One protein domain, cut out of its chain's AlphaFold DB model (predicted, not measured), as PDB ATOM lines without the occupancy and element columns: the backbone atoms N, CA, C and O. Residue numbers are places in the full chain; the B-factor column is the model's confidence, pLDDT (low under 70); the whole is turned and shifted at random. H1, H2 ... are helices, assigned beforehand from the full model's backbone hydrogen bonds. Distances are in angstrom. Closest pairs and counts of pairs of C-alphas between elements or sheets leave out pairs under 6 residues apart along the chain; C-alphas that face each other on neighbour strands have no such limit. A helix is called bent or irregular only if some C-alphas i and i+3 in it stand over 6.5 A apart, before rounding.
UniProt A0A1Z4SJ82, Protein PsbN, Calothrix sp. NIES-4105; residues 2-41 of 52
ATOM      1  N   ASP A   2     -27.048  11.852 -12.287       76.50
ATOM      2  CA  ASP A   2     -25.775  12.423 -12.688       76.50
ATOM      3  C   ASP A   2     -25.935  13.942 -12.813       76.50
ATOM      4  O   ASP A   2     -27.016  14.445 -13.126       76.50
ATOM      5  N   PHE A   3     -24.868  14.691 -12.536       73.81
ATOM      6  CA  PHE A   3     -24.898  16.158 -12.481       73.81
ATOM      7  C   PHE A   3     -25.452  16.791 -13.773       73.81
ATOM      8  O   PHE A   3     -26.220  17.748 -13.718       73.81
ATOM      9  N   ALA A   4     -25.155  16.195 -14.932       65.44
ATOM     10  CA  ALA A   4     -25.690  16.625 -16.224       65.44
ATOM     11  C   ALA A   4     -27.224  16.487 -16.313       65.44
ATOM     12  O   ALA A   4     -27.899  17.373 -16.832       65.44
ATOM     13  N   THR A   5     -27.791  15.424 -15.740       67.31
ATOM     14  CA  THR A   5     -29.244  15.202 -15.666       67.31
ATOM     15  C   THR A   5     -29.916  16.141 -14.660       67.31
ATOM     16  O   THR A   5     -31.087  16.485 -14.816       67.31
ATOM     17  N   SER A   6     -29.195  16.594 -13.628       67.44
ATOM     18  CA  SER A   6     -29.683  17.637 -12.714       67.44
ATOM     19  C   SER A   6     -29.787  18.999 -13.405       67.44
ATOM     20  O   SER A   6     -30.708  19.756 -13.116       67.44
ATOM     21  N   LEU A   7     -28.865  19.308 -14.320       69.62
ATOM     22  CA  LEU A   7     -28.861  20.558 -15.087       69.62
ATOM     23  C   LEU A   7     -29.983  20.612 -16.126       69.62
ATOM     24  O   LEU A   7     -30.613  21.651 -16.285       69.62
ATOM     25  N   SER A   8     -30.285  19.496 -16.793       71.06
ATOM     26  CA  SER A   8     -31.354  19.444 -17.802       71.06
ATOM     27  C   SER A   8     -32.772  19.568 -17.227       71.06
ATOM     28  O   SER A   8     -33.703  19.824 -17.981       71.06
ATOM     29  N   ASN A   9     -32.948  19.365 -15.915       76.19
ATOM     30  CA  ASN A   9     -34.235  19.495 -15.217       76.19
ATOM     31  C   ASN A   9     -34.352  20.801 -14.406       76.19
ATOM     32  O   ASN A   9     -35.353  21.005 -13.719       76.19
ATOM     33  N   LEU A  10     -33.336  21.672 -14.451       82.38
ATOM     34  CA  LEU A  10     -33.358  22.970 -13.779       82.38
ATOM     35  C   LEU A  10     -34.184  23.983 -14.575       82.38
ATOM     36  O   LEU A  10     -34.137  24.038 -15.803       82.38
ATOM     37  N   GLU A  11     -34.932  24.808 -13.850       88.44
ATOM     38  CA  GLU A  11     -35.712  25.890 -14.439       88.44
ATOM     39  C   GLU A  11     -34.763  26.942 -15.068       88.44
ATOM     40  O   GLU A  11     -33.725  27.261 -14.471       88.44
ATOM     41  N   PRO A  12     -35.057  27.462 -16.280       88.88
ATOM     42  CA  PRO A  12     -34.128  28.325 -17.012       88.88
ATOM     43  C   PRO A  12     -33.669  29.574 -16.251       88.88
ATOM     44  O   PRO A  12     -32.492  29.935 -16.346       88.88
ATOM     45  N   ALA A  13     -34.543  30.228 -15.481       90.19
ATOM     46  CA  ALA A  13     -34.164  31.388 -14.678       90.19
ATOM     47  C   ALA A  13     -33.180  31.004 -13.563       90.19
ATOM     48  O   ALA A  13     -32.223  31.737 -13.318       90.19
ATOM     49  N   THR A  14     -33.339  29.829 -12.956       89.62
ATOM     50  CA  THR A  14     -32.390  29.295 -11.966       89.62
ATOM     51  C   THR A  14     -31.001  29.094 -12.573       89.62
ATOM     52  O   THR A  14     -30.005  29.516 -11.982       89.62
ATOM     53  N   VAL A  15     -30.916  28.522 -13.779       89.81
ATOM     54  CA  VAL A  15     -29.639  28.374 -14.503       89.81
ATOM     55  C   VAL A  15     -29.006  29.741 -14.777       89.81
ATOM     56  O   VAL A  15     -27.810  29.928 -14.548       89.81
ATOM     57  N   MET A  16     -29.811  30.714 -15.209       91.12
ATOM     58  CA  MET A  16     -29.373  32.090 -15.471       91.12
ATOM     59  C   MET A  16     -28.809  32.768 -14.214       91.12
ATOM     60  O   MET A  16     -27.714  33.330 -14.251       91.12
ATOM     61  N   ILE A  17     -29.508  32.664 -13.082       94.81
ATOM     62  CA  ILE A  17     -29.082  33.250 -11.803       94.81
ATOM     63  C   ILE A  17     -27.769  32.620 -11.323       94.81
ATOM     64  O   ILE A  17     -26.852  33.334 -10.902       94.81
ATOM     65  N   VAL A  18     -27.639  31.293 -11.408       93.06
ATOM     66  CA  VAL A  18     -26.403  30.593 -11.024       93.06
ATOM     67  C   VAL A  18     -25.238  30.989 -11.937       93.06
ATOM     68  O   VAL A  18     -24.141  31.247 -11.449       93.06
ATOM     69  N   ALA A  19     -25.465  31.114 -13.245       93.94
ATOM     70  CA  ALA A  19     -24.426  31.544 -14.179       93.94
ATOM     71  C   ALA A  19     -23.936  32.969 -13.876       93.94
ATOM     72  O   ALA A  19     -22.732  33.203 -13.765       93.94
ATOM     73  N   VAL A  20     -24.859  33.916 -13.688       97.25
ATOM     74  CA  VAL A  20     -24.510  35.309 -13.375       97.25
ATOM     75  C   VAL A  20     -23.797  35.407 -12.028       97.25
ATOM     76  O   VAL A  20     -22.771  36.077 -11.927       97.25
ATOM     77  N   SER A  21     -24.281  34.709 -10.999       97.31
ATOM     78  CA  SER A  21     -23.625  34.704  -9.685       97.31
ATOM     79  C   SER A  21     -22.219  34.096  -9.733       97.31
ATOM     80  O   SER A  21     -21.299  34.668  -9.148       97.31
ATOM     81  N   ALA A  22     -22.009  33.014 -10.489       97.56
ATOM     82  CA  ALA A  22     -20.679  32.441 -10.695       97.56
ATOM     83  C   ALA A  22     -19.723  33.433 -11.380       97.56
ATOM     84  O   ALA A  22     -18.572  33.557 -10.961       97.56
ATOM     85  N   ILE A  23     -20.203  34.179 -12.382       98.31
ATOM     86  CA  ILE A  23     -19.419  35.230 -13.051       98.31
ATOM     87  C   ILE A  23     -19.034  36.330 -12.059       98.31
ATOM     88  O   ILE A  23     -17.873  36.734 -12.024       98.31
ATOM     89  N   VAL A  24     -19.973  36.790 -11.230       98.44
ATOM     90  CA  VAL A  24     -19.695  37.822 -10.220       98.44
ATOM     91  C   VAL A  24     -18.612  37.348  -9.253       98.44
ATOM     92  O   VAL A  24     -17.626  38.054  -9.058       98.44
ATOM     93  N   VAL A  25     -18.735  36.131  -8.714       98.38
ATOM     94  CA  VAL A  25     -17.729  35.560  -7.804       98.38
ATOM     95  C   VAL A  25     -16.368  35.426  -8.491       98.38
ATOM     96  O   VAL A  25     -15.347  35.765  -7.889       98.38
ATOM     97  N   ALA A  26     -16.336  34.987  -9.751       98.19
ATOM     98  CA  ALA A  26     -15.101  34.863 -10.519       98.19
ATOM     99  C   ALA A  26     -14.420  36.222 -10.732       98.19
ATOM    100  O   ALA A  26     -13.215  36.339 -10.511       98.19
ATOM    101  N   ILE A  27     -15.181  37.256 -11.105       98.19
ATOM    102  CA  ILE A  27     -14.655  38.616 -11.278       98.19
ATOM    103  C   ILE A  27     -14.143  39.153  -9.943       98.19
ATOM    104  O   ILE A  27     -13.022  39.647  -9.888       98.19
ATOM    105  N   THR A  28     -14.905  39.012  -8.854       97.44
ATOM    106  CA  THR A  28     -14.474  39.465  -7.524       97.44
ATOM    107  C   THR A  28     -13.181  38.778  -7.086       97.44
ATOM    108  O   THR A  28     -12.250  39.448  -6.641       97.44
ATOM    109  N   GLY A  29     -13.084  37.456  -7.259       96.62
ATOM    110  CA  GLY A  29     -11.863  36.707  -6.966       96.62
ATOM    111  C   GLY A  29     -10.680  37.158  -7.826       96.62
ATOM    112  O   GLY A  29      -9.585  37.363  -7.303       96.62
ATOM    113  N   ALA A  30     -10.906  37.381  -9.124       95.81
ATOM    114  CA  ALA A  30      -9.884  37.880 -10.039       95.81
ATOM    115  C   ALA A  30      -9.408  39.289  -9.661       95.81
ATOM    116  O   ALA A  30      -8.206  39.546  -9.680       95.81
ATOM    117  N   SER A  31     -10.316  40.184  -9.261       95.12
ATOM    118  CA  SER A  31      -9.969  41.523  -8.780       95.12
ATOM    119  C   SER A  31      -9.101  41.459  -7.526       95.12
ATOM    120  O   SER A  31      -8.066  42.113  -7.478       95.12
ATOM    121  N   ILE A  32      -9.462  40.625  -6.545       95.12
ATOM    122  CA  ILE A  32      -8.658  40.448  -5.327       95.12
ATOM    123  C   ILE A  32      -7.269  39.899  -5.676       95.12
ATOM    124  O   ILE A  32      -6.263  40.416  -5.190       95.12
ATOM    125  N   TYR A  33      -7.199  38.883  -6.540       92.81
ATOM    126  CA  TYR A  33      -5.930  38.300  -6.977       92.81
ATOM    127  C   TYR A  33      -5.050  39.307  -7.727       92.81
ATOM    128  O   TYR A  33      -3.839  39.330  -7.530       92.81
ATOM    129  N   LEU A  34      -5.639  40.157  -8.567       90.69
ATOM    130  CA  LEU A  34      -4.894  41.177  -9.294       90.69
ATOM    131  C   LEU A  34      -4.400  42.291  -8.360       90.69
ATOM    132  O   LEU A  34      -3.249  42.702  -8.467       90.69
ATOM    133  N   SER A  35      -5.247  42.753  -7.438       90.06
ATOM    134  CA  SER A  35      -4.930  43.862  -6.532       90.06
ATOM    135  C   SER A  35      -3.960  43.487  -5.410       90.06
ATOM    136  O   SER A  35      -3.155  44.324  -5.011       90.06
ATOM    137  N   PHE A  36      -4.011  42.254  -4.898       88.00
ATOM    138  CA  PHE A  36      -3.225  41.833  -3.726       88.00
ATOM    139  C   PHE A  36      -2.349  40.595  -3.960       88.00
ATOM    140  O   PHE A  36      -1.631  40.168  -3.057       88.00
ATOM    141  N   GLY A  37      -2.420  39.976  -5.137       88.31
ATOM    142  CA  GLY A  37      -1.631  38.795  -5.471       88.31
ATOM    143  C   GLY A  37      -0.263  39.126  -6.074       88.31
ATOM    144  O   GLY A  37       0.145  40.281  -6.142       88.31
ATOM    145  N   PRO A  38       0.462  38.108  -6.570       88.00
ATOM    146  CA  PRO A  38       1.769  38.287  -7.204       88.00
ATOM    147  C   PRO A  38       1.832  39.380  -8.291       88.00
ATOM    148  O   PRO A  38       2.853  40.068  -8.333       88.00
ATOM    149  N   PRO A  39       0.790  39.591  -9.131       85.56
ATOM    150  CA  PRO A  39       0.797  40.662 -10.128       85.56
ATOM    151  C   PRO A  39       0.874  42.082  -9.549       85.56
ATOM    152  O   PRO A  39       1.404  42.966 -10.216       85.56
ATOM    153  N   SER A  40       0.395  42.323  -8.321       85.12
ATOM    154  CA  SER A  40       0.368  43.679  -7.750       85.12
ATOM    155  C   SER A  40       1.762  44.230  -7.449       85.12
ATOM    156  O   SER A  40       1.955  45.440  -7.441       85.12
ATOM    157  N   LYS A  41       2.763  43.354  -7.296       79.25
ATOM    158  CA  LYS A  41       4.170  43.735  -7.088       79.25
ATOM    159  C   LYS A  41       4.782  44.481  -8.274       79.25
ATOM    160  O   LYS A  41       5.824  45.101  -8.122       79.25
TER     161      LYS A  41
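What this domain is: This is residues 2 to 41 of the 52 residues of the protein "Protein PsbN" of Calothrix sp. NIES-4105 (UniProt A0A1Z4SJ82). One long helix, H2, makes nearly the whole length of this rod, with a short helix at each of its ends: H1 makes a corner with it before its beginning, and the tiny H3 follows just past its far end. The long helix has no other helix packed along it, and most of it stands free, for instance residues 16 to 31. The printed part has 40 residues with three named helices, in the order H1, H2, H3, and no named strand; the class is all helix. The whole is extended, with a radius of gyration of the C-alphas of 15.3 A and spans of 46 by 20 by 7 A.

Where its parts are: Start at Asp 2, the first printed residue, and step on to C-alpha 3 at (-24.898, 16.158, -12.481), where H1 begins. H1 holds residues 3 to 8, Phe 3 to Ser 8, and measures 9.0 A from first to last C-alpha. Pass the three residues 9 to 11 and find C-alpha 12 at (-34.128, 28.325, -17.012); from there H2 runs through residues 12 to 36, Pro 12 to Phe 36, over 36.2 A from first to last C-alpha. After Gly 37 comes H3, residues 38 to 41, Pro 38 to Lys 41, which is 6.0 A from first to last C-alpha and ends at C-alpha 41, (4.170, 43.735, -7.088). None of the three helices is bent or irregular.

How they stand to each other: Look first at H1 and H2, which are close but not clearly touching: their closest C-alphas, those of Leu 7 and Val 15, are 7.9 A apart. Their lines stand at a steep tilt of 53 degrees, and they run opposite ways. At the other end of H2, H3 is close to it but not clearly touching, with the C-alphas of Leu 34 and Ser 40 the closest at 6.0 A. H1 and H3 are apart. In the backbones of H1 and H2 every pair of O of residue i and N of residue i+4 is within hydrogen-bond range, while H3, with four residues, is too short for such a pair.

The domain as a whole: Measure the length from Asn 9 to Lys 41, whose C-alphas are the two farthest apart in the domain, at 46.1 A. The printed part has no cut, and the links from H1 to H2 and from H2 to H3 are both tight, with 3 residues and 1 residue between the helices. Read the B-factor column for the pLDDT: the mean of the printed part is 88.0, and the model's confidence is low at residues 4 to 7, which are under 70. The mean is 69 for H1, 94 for H2 and 84 for H3.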